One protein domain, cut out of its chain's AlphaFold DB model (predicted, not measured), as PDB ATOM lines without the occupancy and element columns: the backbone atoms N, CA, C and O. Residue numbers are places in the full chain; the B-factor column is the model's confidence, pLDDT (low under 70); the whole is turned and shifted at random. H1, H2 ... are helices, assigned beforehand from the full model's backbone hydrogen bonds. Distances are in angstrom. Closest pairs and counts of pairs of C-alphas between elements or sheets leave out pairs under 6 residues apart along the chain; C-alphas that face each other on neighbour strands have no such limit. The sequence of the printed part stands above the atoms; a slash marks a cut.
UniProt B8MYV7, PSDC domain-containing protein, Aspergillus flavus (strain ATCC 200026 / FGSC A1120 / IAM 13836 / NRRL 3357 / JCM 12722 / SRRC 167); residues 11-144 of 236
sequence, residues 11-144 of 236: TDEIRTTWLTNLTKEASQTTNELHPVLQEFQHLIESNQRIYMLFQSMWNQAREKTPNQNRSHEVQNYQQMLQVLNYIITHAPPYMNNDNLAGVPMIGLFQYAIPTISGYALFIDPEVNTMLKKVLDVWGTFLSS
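What this domain is: This is residues 11 to 144 of the 236 residues of the protein "PSDC domain-containing protein" of Aspergillus flavus (strain ATCC 200026 / FGSC A1120 / IAM 13836 / NRRL 3357 / JCM 12722 / SRRC 167) (UniProt B8MYV7). Long helices make three sides of a frame, with H1 on one side, the antiparallel pair H2 and H7 on the next and H3 on the side opposite H1, while the short helices H4 and H5 fill the middle. H4 packs side by side with H2 and H5, H1 crosses H4, and the short H6 packs on H3. The printed part has 134 residues with seven named helices, H1 to H7 in order, and no named strand; its class is all helix. It is compact, with a radius of gyration of the C-alphas of 14.5 A, and rounded, spanning 36 by 36 by 25 A.

Where its parts are: Find C-alpha 11 at (164.528, 159.332, 122.871); from there H1, residues 11 to 28, runs 26.2 A to C-alpha 28 at (163.628, 138.203, 138.269). Equally long in residues is H7, residues 125 to 142, which runs 25.0 A to C-alpha 142 at (181.053, 150.785, 139.851). H3, residues 48 to 64, is 24.0 A long, and H2, residues 35 to 46, is 16.2 A. The shorter helices are H4, residues 77 to 87, H5, residues 104 to 109, and H6, residues 116 to 122.

How they stand to each other: Start at H1, whose residues 22 to 27 alone touch H4; the closest C-alphas, those of Ala 26 and Val 83, are 5.2 A apart, and the lines stand about perpendicular at 89 degrees. H1 and H5 only just touch, with 3 pairs of C-alphas within 8 A, the closest being Arg 15 and Gly 107 at 7.1 A. H4 and H5 form a helical hairpin at a shallow tilt of 11 degrees, with the closest C-alphas, Ile 87 and Pro 104, 7.3 A apart. H4 touches H2 at a shallow tilt of 13 degrees, opposite ways, closest at the C-alphas of Leu 37 and Leu 81, 6.4 A. Look next at Phe 40 and Met 130, the closest C-alphas of H2 and H7 at 6.1 A; these helices run opposite ways at a shallow tilt of 16 degrees. H2 and H3 touch only at the corner, about perpendicular at 89 degrees, closest at the C-alphas of Ile 44 and Tyr 51, 5.1 A. H3 touches H6 at a steep tilt of 50 degrees, with the C-alphas of Met 57 and Ser 117 closest at 4.7 A. H1 stays apart from H3, H6 and H7. Every O i to N i+4 pair is within hydrogen-bond range in H1, H2, H3, H4, H6 and H7; in H5 it is 1 of 2.

The domain as a whole: The two C-alphas farthest apart, those of Asn 67 and Ser 144, are 43.0 A apart. The printed part has no cut. Look for the long links at residues 65 to 76, between H3 and H4, and 88 to 103, between H4 and H5. The mean pLDDT of the printed part is 88.7; residue 11 and residues 97 to 103 are under 70.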
ATOM      1  N   THR A  11     164.031 159.340 121.482       63.16
ATOM      2  CA  THR A  11     164.528 159.332 122.871       63.16
ATOM      3  C   THR A  11     163.545 158.638 123.824       63.16
ATOM      4  O   THR A  11     163.964 157.842 124.669       63.16
ATOM      5  N   ASP A  12     162.245 158.910 123.673       70.06
ATOM      6  CA  ASP A  12     161.190 158.332 124.513       70.06
ATOM      7  C   ASP A  12     161.026 156.817 124.273       70.06
ATOM      8  O   ASP A  12     160.846 156.054 125.227       70.06
ATOM      9  N   GLU A  13     161.162 156.353 123.027       76.62
ATOM     10  CA  GLU A  13     161.113 154.925 122.669       76.62
ATOM     11  C   GLU A  13     162.292 154.129 123.248       76.62
ATOM     12  O   GLU A  13     162.107 153.033 123.792       76.62
ATOM     13  N   ILE A  14     163.504 154.696 123.201       76.12
ATOM     14  CA  ILE A  14     164.697 154.060 123.775       76.12
ATOM     15  C   ILE A  14     164.570 153.957 125.299       76.12
ATOM     16  O   ILE A  14     164.843 152.893 125.859       76.12
ATOM     17  N   ARG A  15     164.098 155.017 125.976       80.12
ATOM     18  CA  ARG A  15     163.843 154.971 127.426       80.12
ATOM     19  C   ARG A  15     162.792 153.926 127.774       80.12
ATOM     20  O   ARG A  15     162.988 153.163 128.713       80.12
ATOM     21  N   THR A  16     161.699 153.881 127.016       83.19
ATOM     22  CA  THR A  16     160.603 152.926 127.226       83.19
ATOM     23  C   THR A  16     161.106 151.488 127.149       83.19
ATOM     24  O   THR A  16     160.837 150.683 128.043       83.19
ATOM     25  N   THR A  17     161.880 151.172 126.108       83.88
ATOM     26  CA  THR A  17     162.459 149.836 125.906       83.88
ATOM     27  C   THR A  17     163.420 149.480 127.036       83.88
ATOM     28  O   THR A  17     163.321 148.406 127.628       83.88
ATOM     29  N   TRP A  18     164.311 150.407 127.388       82.94
ATOM     30  CA  TRP A  18     165.261 150.223 128.480       82.94
ATOM     31  C   TRP A  18     164.579 149.999 129.828       82.94
ATOM     32  O   TRP A  18     164.906 149.034 130.514       82.94
ATOM     33  N   LEU A  19     163.599 150.828 130.191       85.31
ATOM     34  CA  LEU A  19     162.907 150.715 131.474       85.31
ATOM     35  C   LEU A  19     162.066 149.432 131.546       85.31
ATOM     36  O   LEU A  19     161.998 148.799 132.598       85.31
ATOM     37  N   THR A  20     161.492 148.997 130.421       87.12
ATOM     38  CA  THR A  20     160.792 147.703 130.320       87.12
ATOM     39  C   THR A  20     161.741 146.538 130.592       87.12
ATOM     40  O   THR A  20     161.414 145.641 131.367       87.12
ATOM     41  N   ASN A  21     162.935 146.552 129.996       86.25
ATOM     42  CA  ASN A  21     163.937 145.517 130.244       86.25
ATOM     43  C   ASN A  21     164.429 145.567 131.693       86.25
ATOM     44  O   ASN A  21     164.436 144.546 132.367       86.25
ATOM     45  N   LEU A  22     164.749 146.754 132.205       86.75
ATOM     46  CA  LEU A  22     165.231 146.941 133.570       86.75
ATOM     47  C   LEU A  22     164.227 146.450 134.620       86.75
ATOM     48  O   LEU A  22     164.597 145.748 135.555       86.75
ATOM     49  N   THR A  23     162.949 146.801 134.471       86.25
ATOM     50  CA  THR A  23     161.890 146.348 135.386       86.25
ATOM     51  C   THR A  23     161.677 144.839 135.310       86.25
ATOM     52  O   THR A  23     161.436 144.209 136.340       86.25
ATOM     53  N   LYS A  24     161.822 144.242 134.120       87.88
ATOM     54  CA  LYS A  24     161.792 142.789 133.940       87.88
ATOM     55  C   LYS A  24     162.961 142.107 134.655       87.88
ATOM     56  O   LYS A  24     162.705 141.196 135.434       87.88
ATOM     57  N   GLU A  25     164.197 142.557 134.453       88.19
ATOM     58  CA  GLU A  25     165.383 141.998 135.128       88.19
ATOM     59  C   GLU A  25     165.285 142.148 136.657       88.19
ATOM     60  O   GLU A  25     165.476 141.190 137.410       88.19
ATOM     61  N   ALA A  26     164.862 143.323 137.131       87.56
ATOM     62  CA  ALA A  26     164.639 143.567 138.553       87.56
ATOM     63  C   ALA A  26     163.588 142.616 139.150       87.56
ATOM     64  O   ALA A  26     163.772 142.122 140.258       87.56
ATOM     65  N   SER A  27     162.520 142.295 138.410       83.56
ATOM     66  CA  SER A  27     161.485 141.355 138.869       83.56
ATOM     67  C   SER A  27     161.943 139.893 138.947       83.56
ATOM     68  O   SER A  27     161.285 139.083 139.596       83.56
ATOM     69  N   GLN A  28     163.041 139.548 138.270       83.00
ATOM     70  CA  GLN A  28     163.628 138.203 138.269       83.00
ATOM     71  C   GLN A  28     164.720 138.039 139.332       83.00
ATOM     72  O   GLN A  28     165.120 136.916 139.639       83.00
ATOM     73  N   THR A  29     165.196 139.149 139.895       76.44
ATOM     74  CA  THR A  29     166.225 139.176 140.938       76.44
ATOM     75  C   THR A  29     165.620 138.830 142.303       76.44
ATOM     76  O   THR A  29     164.406 138.871 142.499       76.44
ATOM     77  N   THR A  30     166.458 138.435 143.265       73.19
ATOM     78  CA  THR A  30     166.023 138.094 144.626       73.19
ATOM     79  C   THR A  30     165.197 139.219 145.253       73.19
ATOM     80  O   THR A  30     165.606 140.376 145.223       73.19
ATOM     81  N   ASN A  31     164.093 138.864 145.919       75.50
ATOM     82  CA  ASN A  31     163.245 139.831 146.628       75.50
ATOM     83  C   ASN A  31     163.941 140.509 147.825       75.50
ATOM     84  O   ASN A  31     163.399 141.471 148.372       75.50
ATOM     85  N   GLU A  32     165.098 140.005 148.262       91.94
ATOM     86  CA  GLU A  32     165.859 140.598 149.355       91.94
ATOM     87  C   GLU A  32     166.514 141.908 148.902       91.94
ATOM     88  O   GLU A  32     167.360 141.941 148.005       91.94
ATOM     89  N   LEU A  33     166.087 143.006 149.526       94.88
ATOM     90  CA  LEU A  33     166.645 144.329 149.286       94.88
ATOM     91  C   LEU A  33     168.022 144.448 149.943       94.88
ATOM     92  O   LEU A  33     168.198 144.038 151.090       94.88
ATOM     93  N   HIS A  34     168.962 145.102 149.265       96.31
ATOM     94  CA  HIS A  34     170.226 145.526 149.860       96.31
ATOM     95  C   HIS A  34     169.973 146.335 151.151       96.31
ATOM     96  O   HIS A  34     169.017 147.117 151.185       96.31
ATOM     97  N   PRO A  35     170.825 146.242 152.194       97.88
ATOM     98  CA  PRO A  35     170.601 146.929 153.471       97.88
ATOM     99  C   PRO A  35     170.290 148.429 153.352       97.88
ATOM    100  O   PRO A  35     169.402 148.935 154.030       97.88
ATOM    101  N   VAL A  36     170.951 149.135 152.425       98.12
ATOM    102  CA  VAL A  36     170.683 150.566 152.160       98.12
ATOM    103  C   VAL A  36     169.254 150.834 151.665       98.12
ATOM    104  O   VAL A  36     168.676 151.880 151.949       98.12
ATOM    105  N   LEU A  37     168.666 149.887 150.932       97.69
ATOM    106  CA  LEU A  37     167.308 149.981 150.402       97.69
ATOM    107  C   LEU A  37     166.270 149.537 151.428       97.69
ATOM    108  O   LEU A  37     165.175 150.089 151.428       97.69
ATOM    109  N   GLN A  38     166.615 148.620 152.335       98.06
ATOM    110  CA  GLN A  38     165.799 148.336 153.521       98.06
ATOM    111  C   GLN A  38     165.726 149.568 154.433       98.06
ATOM    112  O   GLN A  38     164.651 149.933 154.903       98.06
ATOM    113  N   GLU A  39     166.851 150.261 154.634       98.38
ATOM    114  CA  GLU A  39     166.880 151.534 155.358       98.38
ATOM    115  C   GLU A  39     166.020 152.594 154.652       98.38
ATOM    116  O   GLU A  39     165.237 153.293 155.296       98.38
ATOM    117  N   PHE A  40     166.105 152.685 153.320       98.12
ATOM    118  CA  PHE A  40     165.287 153.634 152.565       98.12
ATOM    119  C   PHE A  40     163.796 153.291 152.656       98.12
ATOM    120  O   PHE A  40     162.971 154.173 152.884       98.12
ATOM    121  N   GLN A  41     163.447 152.008 152.559       98.12
ATOM    122  CA  GLN A  41     162.088 151.530 152.788       98.12
ATOM    123  C   GLN A  41     161.584 151.937 154.173       98.12
ATOM    124  O   GLN A  41     160.490 152.485 154.292       98.12
ATOM    125  N   HIS A  42     162.403 151.740 155.207       98.44
ATOM    126  CA  HIS A  42     162.051 152.113 156.569       98.44
ATOM    127  C   HIS A  42     161.784 153.615 156.706       98.44
ATOM    128  O   HIS A  42     160.787 153.992 157.322       98.44
ATOM    129  N   LEU A  43     162.607 154.483 156.103       98.38
ATOM    130  CA  LEU A  43     162.344 155.927 156.075       98.38
ATOM    131  C   LEU A  43     160.991 156.234 155.419       98.38
ATOM    132  O   LEU A  43     160.204 157.008 155.960       98.38
ATOM    133  N   ILE A  44     160.714 155.618 154.267       98.06
ATOM    134  CA  ILE A  44     159.465 155.832 153.526       98.06
ATOM    135  C   ILE A  44     158.257 155.411 154.363       98.06
ATOM    136  O   ILE A  44     157.267 156.131 154.399       98.06
ATOM    137  N   GLU A  45     158.320 154.261 155.028       98.12
ATOM    138  CA  GLU A  45     157.182 153.674 155.743       98.12
ATOM    139  C   GLU A  45     156.976 154.264 157.148       98.12
ATOM    140  O   GLU A  45     155.847 154.293 157.642       98.12
ATOM    141  N   SER A  46     158.032 154.771 157.789       97.94
ATOM    142  CA  SER A  46     157.965 155.366 159.134       97.94
ATOM    143  C   SER A  46     157.687 156.874 159.136       97.94
ATOM    144  O   SER A  46     157.183 157.402 160.129       97.94
ATOM    145  N   ASN A  47     157.960 157.578 158.034       98.00
ATOM    146  CA  ASN A  47     157.747 159.020 157.917       98.00
ATOM    147  C   ASN A  47     156.506 159.322 157.059       98.00
ATOM    148  O   ASN A  47     156.549 159.279 155.831       98.00
ATOM    149  N   GLN A  48     155.393 159.689 157.706       97.00
ATOM    150  CA  GLN A  48     154.105 159.944 157.035       97.00
ATOM    151  C   GLN A  48     154.193 160.997 155.921       97.00
ATOM    152  O   GLN A  48     153.549 160.855 154.883       97.00
ATOM    153  N   ARG A  49     155.004 162.043 156.113       97.12
ATOM    154  CA  ARG A  49     155.197 163.107 155.121       97.12
ATOM    155  C   ARG A  49     155.880 162.558 153.869       97.12
ATOM    156  O   ARG A  49     155.393 162.796 152.766       97.12
ATOM    157  N   ILE A  50     156.963 161.799 154.036       97.88
ATOM    158  CA  ILE A  50     157.700 161.177 152.924       97.88
ATOM    159  C   ILE A  50     156.834 160.121 152.234       97.88
ATOM    160  O   ILE A  50     156.729 160.128 151.005       97.88
ATOM    161  N   TYR A  51     156.140 159.280 153.005       97.81
ATOM    162  CA  TYR A  51     155.181 158.309 152.482       97.81
ATOM    163  C   TYR A  51     154.149 158.978 151.566       97.81
ATOM    164  O   TYR A  51     153.955 158.572 150.418       97.81
ATOM    165  N   MET A  52     153.511 160.048 152.055       97.19
ATOM    166  CA  MET A  52     152.514 160.797 151.292       97.19
ATOM    167  C   MET A  52     153.104 161.446 150.042       97.19
ATOM    168  O   MET A  52     152.443 161.429 149.002       97.19
ATOM    169  N   LEU A  53     154.320 161.995 150.107       96.75
ATOM    170  CA  LEU A  53     154.988 162.580 148.943       96.75
ATOM    171  C   LEU A  53     155.231 161.542 147.845       96.75
ATOM    172  O   LEU A  53     154.883 161.806 146.695       96.75
ATOM    173  N   PHE A  54     155.732 160.352 148.190       95.62
ATOM    174  CA  PHE A  54     155.902 159.260 147.227       95.62
ATOM    175  C   PHE A  54     154.569 158.880 146.575       95.62
ATOM    176  O   PHE A  54     154.457 158.889 145.350       95.62
ATOM    177  N   GLN A  55     153.523 158.624 147.367       95.44
ATOM    178  CA  GLN A  55     152.199 158.279 146.829       95.44
ATOM    179  C   GLN A  55     151.645 159.384 145.914       95.44
ATOM    180  O   GLN A  55     151.142 159.115 144.818       95.44
ATOM    181  N   SER A  56     151.776 160.640 146.341       95.88
ATOM    182  CA  SER A  56     151.240 161.802 145.628       95.88
ATOM    183  C   SER A  56     151.998 162.083 144.335       95.88
ATOM    184  O   SER A  56     151.380 162.466 143.347       95.88
ATOM    185  N   MET A  57     153.311 161.846 144.304       94.69
ATOM    186  CA  MET A  57     154.147 161.995 143.113       94.69
ATOM    187  C   MET A  57     153.642 161.110 141.967       94.69
ATOM    188  O   MET A  57     153.374 161.610 140.873       94.69
ATOM    189  N   TRP A  58     153.418 159.817 142.218       93.06
ATOM    190  CA  TRP A  58     152.879 158.918 141.192       93.06
ATOM    191  C   TRP A  58     151.406 159.182 140.874       93.06
ATOM    192  O   TRP A  58     151.027 159.104 139.707       93.06
ATOM    193  N   ASN A  59     150.574 159.540 141.859       93.81
ATOM    194  CA  ASN A  59     149.183 159.941 141.600       93.81
ATOM    195  C   ASN A  59     149.112 161.159 140.665       93.81
ATOM    196  O   ASN A  59     148.434 161.109 139.643       93.81
ATOM    197  N   GLN A  60     149.879 162.212 140.951       94.38
ATOM    198  CA  GLN A  60     149.922 163.429 140.137       94.38
ATOM    199  C   GLN A  60     150.465 163.160 138.733       94.38
ATOM    200  O   GLN A  60     149.935 163.682 137.752       94.38
ATOM    201  N   ALA A  61     151.504 162.331 138.608       90.56
ATOM    202  CA  ALA A  61     152.006 161.921 137.301       90.56
ATOM    203  C   ALA A  61     150.903 161.192 136.513       90.56
ATOM    204  O   ALA A  61     150.700 161.451 135.319       90.56
ATOM    205  N   ARG A  62     150.124 160.340 137.200       90.81
ATOM    206  CA  ARG A  62     149.006 159.606 136.604       90.81
ATOM    207  C   ARG A  62     147.841 160.492 136.175       90.81
ATOM    208  O   ARG A  62     147.210 160.209 135.157       90.81
ATOM    209  N   GLU A  63     147.568 161.561 136.896       91.06
ATOM    210  CA  GLU A  63     146.523 162.523 136.536       91.06
ATOM    211  C   GLU A  63     146.928 163.398 135.347       91.06
ATOM    212  O   GLU A  63     146.084 163.737 134.522       91.06
ATOM    213  N   LYS A  64     148.220 163.726 135.204       87.25
ATOM    214  CA  LYS A  64     148.709 164.584 134.113       87.25
ATOM    215  C   LYS A  64     148.639 163.942 132.727       87.25
ATOM    216  O   LYS A  64     148.545 164.668 131.742       87.25
ATOM    217  N   THR A  65     148.713 162.613 132.618       83.38
ATOM    218  CA  THR A  65     148.775 161.935 131.303       83.38
ATOM    219  C   THR A  65     147.816 160.742 131.138       83.38
ATOM    220  O   THR A  65     148.253 159.662 130.741       83.38
ATOM    221  N   PRO A  66     146.518 160.875 131.461       81.38
ATOM    222  CA  PRO A  66     145.617 159.751 131.759       81.38
ATOM    223  C   PRO A  66     145.492 158.705 130.638       81.38
ATOM    224  O   PRO A  66     145.247 157.539 130.925       81.38
ATOM    225  N   ASN A  67     145.714 159.104 129.383       84.50
ATOM    226  CA  ASN A  67     145.599 158.243 128.202       84.50
ATOM    227  C   ASN A  67     146.941 157.660 127.715       84.50
ATOM    228  O   ASN A  67     146.979 157.005 126.676       84.50
ATOM    229  N   GLN A  68     148.055 157.922 128.405       81.88
ATOM    230  CA  GLN A  68     149.354 157.355 128.037       81.88
ATOM    231  C   GLN A  68     149.500 155.928 128.567       81.88
ATOM    232  O   GLN A  68     149.175 155.647 129.721       81.88
ATOM    233  N   ASN A  69     150.050 155.036 127.739       81.88
ATOM    234  CA  ASN A  69     150.485 153.725 128.204       81.88
ATOM    235  C   ASN A  69     151.694 153.892 129.141       81.88
ATOM    236  O   ASN A  69     152.707 154.464 128.749       81.88
ATOM    237  N   ARG A  70     151.577 153.377 130.368       80.50
ATOM    238  CA  ARG A  70     152.580 153.495 131.441       80.50
ATOM    239  C   ARG A  70     153.046 152.144 131.961       80.50
ATOM    240  O   ARG A  70     153.630 152.085 133.033       80.50
ATOM    241  N   SER A  71     152.770 151.054 131.245       79.56
ATOM    242  CA  SER A  71     153.135 149.704 131.693       79.56
ATOM    243  C   SER A  71     154.635 149.536 131.960       79.56
ATOM    244  O   SER A  71     155.016 148.679 132.748       79.56
ATOM    245  N   HIS A  72     155.466 150.355 131.314       81.38
ATOM    246  CA  HIS A  72     156.912 150.395 131.500       81.38
ATOM    247  C   HIS A  72     157.353 151.270 132.683       81.38
ATOM    248  O   HIS A  72     158.465 151.103 133.164       81.38
ATOM    249  N   GLU A  73     156.524 152.207 133.148       87.62
ATOM    250  CA  GLU A  73     156.894 153.135 134.219       87.62
ATOM    251  C   GLU A  73     156.820 152.459 135.586       87.62
ATOM    252  O   GLU A  73     155.956 151.613 135.842       87.62
ATOM    253  N   VAL A  74     157.661 152.912 136.511       88.31
ATOM    254  CA  VAL A  74     157.532 152.532 137.917       88.31
ATOM    255  C   VAL A  74     156.310 153.197 138.533       88.31
ATOM    256  O   VAL A  74     156.084 154.392 138.349       88.31
ATOM    257  N   GLN A  75     155.505 152.410 139.250       86.06
ATOM    258  CA  GLN A  75     154.166 152.802 139.698       86.06
ATOM    259  C   GLN A  75     154.073 153.161 141.184       86.06
ATOM    260  O   GLN A  75     153.101 153.808 141.592       86.06
ATOM    261  N   ASN A  76     155.028 152.697 141.993       91.56
ATOM    262  CA  ASN A  76     155.057 152.865 143.444       91.56
ATOM    263  C   ASN A  76     156.481 152.697 144.005       91.56
ATOM    264  O   ASN A  76     157.406 152.290 143.296       91.56
ATOM    265  N   TYR A  77     156.643 152.997 145.297       93.56
ATOM    266  CA  TYR A  77     157.946 152.945 145.955       93.56
ATOM    267  C   TYR A  77     158.476 151.512 146.108       93.56
ATOM    268  O   TYR A  77     159.683 151.318 146.066       93.56
ATOM    269  N   GLN A  78     157.619 150.496 146.237       93.62
ATOM    270  CA  GLN A  78     158.076 149.108 146.340       93.62
ATOM    271  C   GLN A  78     158.750 148.657 145.040       93.62
ATOM    272  O   GLN A  78     159.853 148.116 145.064       93.62
ATOM    273  N   GLN A  79     158.128 148.945 143.896       91.75
ATOM    274  CA  GLN A  79     158.710 148.681 142.583       91.75
ATOM    275  C   GLN A  79     159.969 149.528 142.358       91.75
ATOM    276  O   GLN A  79     160.952 149.021 141.825       91.75
ATOM    277  N   MET A  80     159.977 150.790 142.803       93.31
ATOM    278  CA  MET A  80     161.174 151.638 142.779       93.31
ATOM    279  C   MET A  80     162.335 150.987 143.541       93.31
ATOM    280  O   MET A  80     163.429 150.902 142.995       93.31
ATOM    281  N   LEU A  81     162.110 150.510 144.769       94.69
ATOM    282  CA  LEU A  81     163.145 149.863 145.579       94.69
ATOM    283  C   LEU A  81     163.669 148.586 144.917       94.69
ATOM    284  O   LEU A  81     164.876 148.375 144.909       94.69
ATOM    285  N   GLN A  82     162.800 147.777 144.305       93.12
ATOM    286  CA  GLN A  82     163.223 146.584 143.560       93.12
ATOM    287  C   GLN A  82     164.091 146.936 142.346       93.12
ATOM    288  O   GLN A  82     165.141 146.337 142.129       93.12
ATOM    289  N   VAL A  83     163.703 147.960 141.580       92.50
ATOM    290  CA  VAL A  83     164.506 148.429 140.443       92.50
ATOM    291  C   VAL A  83     165.843 149.010 140.908       92.50
ATOM    292  O   VAL A  83     166.874 148.718 140.307       92.50
ATOM    293  N   LEU A  84     165.859 149.781 141.999       93.31
ATOM    294  CA  LEU A  84     167.101 150.277 142.593       93.31
ATOM    295  C   LEU A  84     167.998 149.129 143.068       93.31
ATOM    296  O   LEU A  84     169.203 149.214 142.871       93.31
ATOM    297  N   ASN A  85     167.435 148.052 143.624       94.31
ATOM    298  CA  ASN A  85     168.186 146.872 144.071       94.31
ATOM    299  C   ASN A  85     168.974 146.231 142.924       94.31
ATOM    300  O   ASN A  85     170.145 145.879 143.080       94.31
ATOM    301  N   TYR A  86     168.351 146.158 141.749       93.12
ATOM    302  CA  TYR A  86     169.027 145.730 140.532       93.12
ATOM    303  C   TYR A  86     170.081 146.751 140.074       93.12
ATOM    304  O   TYR A  86     171.219 146.379 139.811       93.12
ATOM    305  N   ILE A  87     169.747 148.047 140.019       92.25
ATOM    306  CA  ILE A  87     170.681 149.090 139.553       92.25
ATOM    307  C   ILE A  87     171.969 149.109 140.383       92.25
ATOM    308  O   ILE A  87     173.053 149.136 139.811       92.25
ATOM    309  N   ILE A  88     171.875 149.089 141.716       93.81
ATOM    310  CA  ILE A  88     173.053 149.249 142.586       93.81
ATOM    311  C   ILE A  88     174.033 148.069 142.526       93.81
ATOM    312  O   ILE A  88     175.121 148.162 143.086       93.81
ATOM    313  N   THR A  89     173.659 146.979 141.850       92.81
ATOM    314  CA  THR A  89     174.469 145.768 141.663       92.81
ATOM    315  C   THR A  89     174.900 145.549 140.210       92.81
ATOM    316  O   THR A  89     175.488 144.515 139.902       92.81
ATOM    317  N   HIS A  90     174.618 146.498 139.310       92.44
ATOM    318  CA  HIS A  90     174.925 146.377 137.885       92.44
ATOM    319  C   HIS A  90     175.534 147.662 137.320       92.44
ATOM    320  O   HIS A  90     175.164 148.787 137.668       92.44
ATOM    321  N   ALA A  91     176.480 147.487 136.397       92.31
ATOM    322  CA  ALA A  91     177.046 148.589 135.638       92.31
ATOM    323  C   ALA A  91     176.106 148.925 134.470       92.31
ATOM    324  O   ALA A  91     175.479 148.022 133.907       92.31
ATOM    325  N   PRO A  92     175.970 150.204 134.087       89.19
ATOM    326  CA  PRO A  92     175.076 150.578 133.004       89.19
ATOM    327  C   PRO A  92     175.662 150.118 131.654       89.19
ATOM    328  O   PRO A  92     176.797 150.487 131.322       89.19
ATOM    329  N   PRO A  93     174.917 149.333 130.849       88.75
ATOM    330  CA  PRO A  93     175.367 148.930 129.522       88.75
ATOM    331  C   PRO A  93     175.394 150.125 128.564       88.75
ATOM    332  O   PRO A  93     174.771 151.163 128.817       88.75
ATOM    333  N   TYR A  94     176.084 149.971 127.436       87.25
ATOM    334  CA  TYR A  94     176.005 150.955 126.366       87.25
ATOM    335  C   TYR A  94     174.580 151.014 125.816       87.25
ATOM    336  O   TYR A  94     173.946 150.001 125.513       87.25
ATOM    337  N   MET A  95     174.095 152.240 125.653       81.25
ATOM    338  CA  MET A  95     172.844 152.544 124.987       81.25
ATOM    339  C   MET A  95     173.108 153.650 123.983       81.25
ATOM    340  O   MET A  95     173.745 154.650 124.309       81.25
ATOM    341  N   ASN A  96     172.562 153.509 122.779       76.00
ATOM    342  CA  ASN A  96     172.653 154.528 121.738       76.00
ATOM    343  C   ASN A  96     171.676 155.695 122.015       76.00
ATOM    344  O   ASN A  96     170.780 155.989 121.227       76.00
ATOM    345  N   ASN A  97     171.786 156.297 123.203       69.31
ATOM    346  CA  ASN A  97     170.998 157.434 123.663       69.31
ATOM    347  C   ASN A  97     171.794 158.246 124.691       69.31
ATOM    348  O   ASN A  97     171.923 157.856 125.854       69.31
ATOM    349  N   ASP A  98     172.258 159.413 124.255       61.56
ATOM    350  CA  ASP A  98     173.080 160.327 125.053       61.56
ATOM    351  C   ASP A  98     172.354 160.841 126.319       61.56
ATOM    352  O   ASP A  98     173.009 161.251 127.270       61.56
ATOM    353  N   ASN A  99     171.015 160.777 126.376       57.16
ATOM    354  CA  ASN A  99     170.225 161.250 127.523       57.16
ATOM    355  C   ASN A  99     170.098 160.223 128.663       57.16
ATOM    356  O   ASN A  99     169.647 160.579 129.749       57.16
ATOM    357  N   LEU A 100     170.449 158.955 128.420       56.44
ATOM    358  CA  LEU A 100     170.386 157.876 129.420       56.44
ATOM    359  C   LEU A 100     171.765 157.305 129.765       56.44
ATOM    360  O   LEU A 100     171.883 156.500 130.690       56.44
ATOM    361  N   ALA A 101     172.806 157.729 129.045       53.38
ATOM    362  CA  ALA A 101     174.176 157.325 129.303       53.38
ATOM    363  C   ALA A 101     174.624 157.822 130.691       53.38
ATOM    364  O   ALA A 101     174.854 159.009 130.903       53.38
ATOM    365  N   GLY A 102     174.745 156.894 131.644       56.00
ATOM    366  CA  GLY A 102     175.430 157.119 132.921       56.00
ATOM    367  C   GLY A 102     174.563 157.459 134.136       56.00
ATOM    368  O   GLY A 102     175.109 157.503 135.233       56.00
ATOM    369  N   VAL A 103     173.237 157.643 134.017       65.19
ATOM    370  CA  VAL A 103     172.375 157.878 135.204       65.19
ATOM    371  C   VAL A 103     171.024 157.135 135.121       65.19
ATOM    372  O   VAL A 103     169.967 157.763 135.002       65.19
ATOM    373  N   PRO A 104     171.007 155.790 135.233       70.12
ATOM    374  CA  PRO A 104     169.784 154.979 135.261       70.12
ATOM    375  C   PRO A 104     168.769 155.448 136.319       70.12
ATOM    376  O   PRO A 104     167.560 155.366 136.107       70.12
ATOM    377  N   MET A 105     169.226 156.022 137.436       77.62
ATOM    378  CA  MET A 105     168.329 156.530 138.478       77.62
ATOM    379  C   MET A 105     167.478 157.725 138.016       77.62
ATOM    380  O   MET A 105     166.328 157.831 138.428       77.62
ATOM    381  N   ILE A 106     167.961 158.598 137.121       75.50
ATOM    382  CA  ILE A 106     167.133 159.700 136.591       75.50
ATOM    383  C   ILE A 106     166.037 159.144 135.677       75.50
ATOM    384  O   ILE A 106     164.881 159.551 135.791       75.50
ATOM    385  N   GLY A 107     166.377 158.178 134.816       77.75
ATOM    386  CA  GLY A 107     165.420 157.539 133.908       77.75
ATOM    387  C   GLY A 107     164.256 156.859 134.639       77.75
ATOM    388  O   GLY A 107     163.126 156.892 134.146       77.75
ATOM    389  N   LEU A 108     164.518 156.320 135.837       82.12
ATOM    390  CA  LEU A 108     163.521 155.733 136.740       82.12
ATOM    391  C   LEU A 108     162.469 156.748 137.206       82.12
ATOM    392  O   LEU A 108     161.286 156.430 137.318       82.12
ATOM    393  N   PHE A 109     162.907 157.973 137.492       82.56
ATOM    394  CA  PHE A 109     162.077 159.010 138.098       82.56
ATOM    395  C   PHE A 109     161.549 160.040 137.102       82.56
ATOM    396  O   PHE A 109     160.689 160.846 137.461       82.56
ATOM    397  N   GLN A 110     162.017 160.018 135.854       83.19
ATOM    398  CA  GLN A 110     161.728 161.028 134.834       83.19
ATOM    399  C   GLN A 110     160.227 161.294 134.641       83.19
ATOM    400  O   GLN A 110     159.823 162.437 134.436       83.19
ATOM    401  N   TYR A 111     159.396 160.257 134.754       83.50
ATOM    402  CA  TYR A 111     157.941 160.371 134.659       83.50
ATOM    403  C   TYR A 111     157.300 161.106 135.850       83.50
ATOM    404  O   TYR A 111     156.313 161.826 135.691       83.50
ATOM    405  N   ALA A 112     157.866 160.943 137.046       85.56
ATOM    406  CA  ALA A 112     157.243 161.331 138.308       85.56
ATOM    407  C   ALA A 112     157.842 162.626 138.911       85.56
ATOM    408  O   ALA A 112     157.126 163.381 139.577       85.56
ATOM    409  N   ILE A 113     159.110 162.938 138.600       85.75
ATOM    410  CA  ILE A 113     159.816 164.178 138.984       85.75
ATOM    411  C   ILE A 113     159.032 165.458 138.656       85.75
ATOM    412  O   ILE A 113     158.921 166.299 139.548       85.75
ATOM    413  N   PRO A 114     158.464 165.662 137.444       89.38
ATOM    414  CA  PRO A 114     157.850 166.939 137.059       89.38
ATOM    415  C   PRO A 114     156.444 167.145 137.662       89.38
ATOM    416  O   PRO A 114     155.534 167.700 137.033       89.38
ATOM    417  N   THR A 115     156.231 166.686 138.892       93.12
ATOM    418  CA  THR A 115     155.025 166.886 139.702       93.12
ATOM    419  C   THR A 115     155.356 167.764 140.909       93.12
ATOM    420  O   THR A 115     156.518 167.903 141.279       93.12
ATOM    421  N   ILE A 116     154.346 168.379 141.532       94.19
ATOM    422  CA  ILE A 116     154.573 169.217 142.724       94.19
ATOM    423  C   ILE A 116     155.144 168.357 143.856       94.19
ATOM    424  O   ILE A 116     156.091 168.758 144.527       94.19
ATOM    425  N   SER A 117     154.601 167.149 144.024       95.50
ATOM    426  CA  SER A 117     155.077 166.210 145.042       95.50
ATOM    427  C   SER A 117     156.449 165.644 144.696       95.50
ATOM    428  O   SER A 117     157.262 165.480 145.594       95.50
ATOM    429  N   GLY A 118     156.736 165.397 143.414       93.50
ATOM    430  CA  GLY A 118     158.065 164.998 142.952       93.50
ATOM    431  C   GLY A 118     159.106 166.064 143.264       93.50
ATOM    432  O   GLY A 118     160.101 165.771 143.915       93.50
ATOM    433  N   TYR A 119     158.836 167.322 142.910       93.50
ATOM    434  CA  TYR A 119     159.713 168.436 143.263       93.50
ATOM    435  C   TYR A 119     159.952 168.522 144.777       93.50
ATOM    436  O   TYR A 119     161.101 168.553 145.207       93.50
ATOM    437  N   ALA A 120     158.887 168.486 145.586       96.00
ATOM    438  CA  ALA A 120     158.994 168.525 147.047       96.00
ATOM    439  C   ALA A 120     159.776 167.333 147.631       96.00
ATOM    440  O   ALA A 120     160.485 167.495 148.619       96.00
ATOM    441  N   LEU A 121     159.665 166.153 147.018       95.12
ATOM    442  CA  LEU A 121     160.368 164.940 147.429       95.12
ATOM    443  C   LEU A 121     161.871 165.013 147.138       95.12
ATOM    444  O   LEU A 121     162.667 164.678 148.007       95.12
ATOM    445  N   PHE A 122     162.277 165.478 145.952       92.44
ATOM    446  CA  PHE A 122     163.695 165.522 145.559       92.44
ATOM    447  C   PHE A 122     164.480 166.701 146.154       92.44
ATOM    448  O   PHE A 122     165.708 166.690 146.131       92.44
ATOM    449  N   ILE A 123     163.809 167.706 146.724       94.75
ATOM    450  CA  ILE A 123     164.475 168.742 147.536       94.75
ATOM    451  C   ILE A 123     164.515 168.390 149.027       94.75
ATOM    452  O   ILE A 123     165.113 169.125 149.813       94.75
ATOM    453  N   ASP A 124     163.879 167.291 149.434       97.19
ATOM    454  CA  ASP A 124     163.789 166.923 150.836       97.19
ATOM    455  C   ASP A 124     165.147 166.456 151.401       97.19
ATOM    456  O   ASP A 124     165.770 165.560 150.824       97.19
ATOM    457  N   PRO A 125     165.625 167.006 152.533       97.62
ATOM    458  CA  PRO A 125     166.927 166.634 153.089       97.62
ATOM    459  C   PRO A 125     167.037 165.169 153.537       97.62
ATOM    460  O   PRO A 125     168.105 164.568 153.389       97.62
ATOM    461  N   GLU A 126     165.964 164.578 154.074       97.94
ATOM    462  CA  GLU A 126     165.968 163.179 154.528       97.94
ATOM    463  C   GLU A 126     166.022 162.236 153.320       97.94
ATOM    464  O   GLU A 126     166.833 161.305 153.283       97.94
ATOM    465  N   VAL A 127     165.233 162.533 152.280       96.50
ATOM    466  CA  VAL A 127     165.266 161.792 151.008       96.50
ATOM    467  C   VAL A 127     166.633 161.922 150.339       96.50
ATOM    468  O   VAL A 127     167.210 160.911 149.945       96.50
ATOM    469  N   ASN A 128     167.201 163.127 150.260       96.06
ATOM    470  CA  ASN A 128     168.522 163.344 149.663       96.06
ATOM    471  C   ASN A 128     169.642 162.632 150.427       96.06
ATOM    472  O   ASN A 128     170.567 162.104 149.811       96.06
ATOM    473  N   THR A 129     169.537 162.546 151.755       98.06
ATOM    474  CA  THR A 129     170.469 161.755 152.570       98.06
ATOM    475  C   THR A 129     170.409 160.276 152.189       98.06
ATOM    476  O   THR A 129     171.455 159.648 152.014       98.06
ATOM    477  N   MET A 130     169.210 159.719 151.994       97.69
ATOM    478  CA  MET A 130     169.065 158.329 151.549       97.69
ATOM    479  C   MET A 130     169.518 158.114 150.108       97.69
ATOM    480  O   MET A 130     170.235 157.150 149.844       97.69
ATOM    481  N   LEU A 131     169.180 159.017 149.184       95.12
ATOM    482  CA  LEU A 131     169.650 158.946 147.798       95.12
ATOM    483  C   LEU A 131     171.178 158.978 147.728       95.12
ATOM    484  O   LEU A 131     171.758 158.189 146.988       95.12
ATOM    485  N   LYS A 132     171.842 159.805 148.547       96.25
ATOM    486  CA  LYS A 132     173.305 159.801 148.652       96.25
ATOM    487  C   LYS A 132     173.829 158.429 149.075       96.25
ATOM    488  O   LYS A 132     174.725 157.916 148.422       96.25
ATOM    489  N   LYS A 133     173.263 157.806 150.115       98.31
ATOM    490  CA  LYS A 133     173.698 156.466 150.552       98.31
ATOM    491  C   LYS A 133     173.531 155.417 149.450       98.31
ATOM    492  O   LYS A 133     174.415 154.589 149.254       98.31
ATOM    493  N   VAL A 134     172.412 155.452 148.724       96.69
ATOM    494  CA  VAL A 134     172.159 154.553 147.585       96.69
ATOM    495  C   VAL A 134     173.200 154.775 146.479       96.69
ATOM    496  O   VAL A 134     173.747 153.808 145.949       96.69
ATOM    497  N   LEU A 135     173.519 156.035 146.169       94.94
ATOM    498  CA  LEU A 135     174.559 156.400 145.205       94.94
ATOM    499  C   LEU A 135     175.964 155.998 145.673       94.94
ATOM    500  O   LEU A 135     176.743 155.535 144.852       94.94
ATOM    501  N   ASP A 136     176.280 156.111 146.965       97.44
ATOM    502  CA  ASP A 136     177.567 155.684 147.529       97.44
ATOM    503  C   ASP A 136     177.761 154.162 147.366       97.44
ATOM    504  O   ASP A 136     178.844 153.701 146.994       97.44
ATOM    505  N   VAL A 137     176.703 153.370 147.595       97.69
ATOM    506  CA  VAL A 137     176.721 151.911 147.369       97.69
ATOM    507  C   VAL A 137     176.937 151.596 145.891       97.69
ATOM    508  O   VAL A 137     177.803 150.788 145.558       97.69
ATOM    509  N   TRP A 138     176.202 152.261 144.999       95.88
ATOM    510  CA  TRP A 138     176.369 152.051 143.563       95.88
ATOM    511  C   TRP A 138     177.757 152.483 143.077       95.88
ATOM    512  O   TRP A 138     178.395 151.744 142.338       95.88
ATOM    513  N   GLY A 139     178.280 153.617 143.550       95.56
ATOM    514  CA  GLY A 139     179.634 154.083 143.240       95.56
ATOM    515  C   GLY A 139     180.716 153.109 143.714       95.56
ATOM    516  O   GLY A 139     181.678 152.853 142.990       95.56
ATOM    517  N   THR A 140     180.522 152.489 144.883       97.94
ATOM    518  CA  THR A 140     181.399 151.412 145.373       97.94
ATOM    519  C   THR A 140     181.383 150.218 144.420       97.94
ATOM    520  O   THR A 140     182.443 149.726 144.035       97.94
ATOM    521  N   PHE A 141     180.197 149.786 143.979       97.19
ATOM    522  CA  PHE A 141     180.066 148.725 142.981       97.19
ATOM    523  C   PHE A 141     180.724 149.109 141.643       97.19
ATOM    524  O   PHE A 141     181.505 148.331 141.101       97.19
ATOM    525  N   LEU A 142     180.484 150.314 141.122       96.06
ATOM    526  CA  LEU A 142     181.053 150.785 139.851       96.06
ATOM    527  C   LEU A 142     182.580 150.922 139.880       96.06
ATOM    528  O   LEU A 142     183.213 150.864 138.828       96.06
ATOM    529  N   SER A 143     183.164 151.079 141.068       97.12
ATOM    530  CA  SER A 143     184.615 151.107 141.280       97.12
ATOM    531  C   SER A 143     185.233 149.709 141.415       97.12
ATOM    532  O   SER A 143     186.455 149.579 141.386       97.12
ATOM    533  N   SER A 144     184.415 148.666 141.573       97.81
ATOM    534  CA  SER A 144     184.861 147.280 141.744       97.81
ATOM    535  C   SER A 144     185.156 146.587 140.410       97.81
ATOM    536  O   SER A 144     184.680 147.011 139.353       97.81
TER     537      SER A 144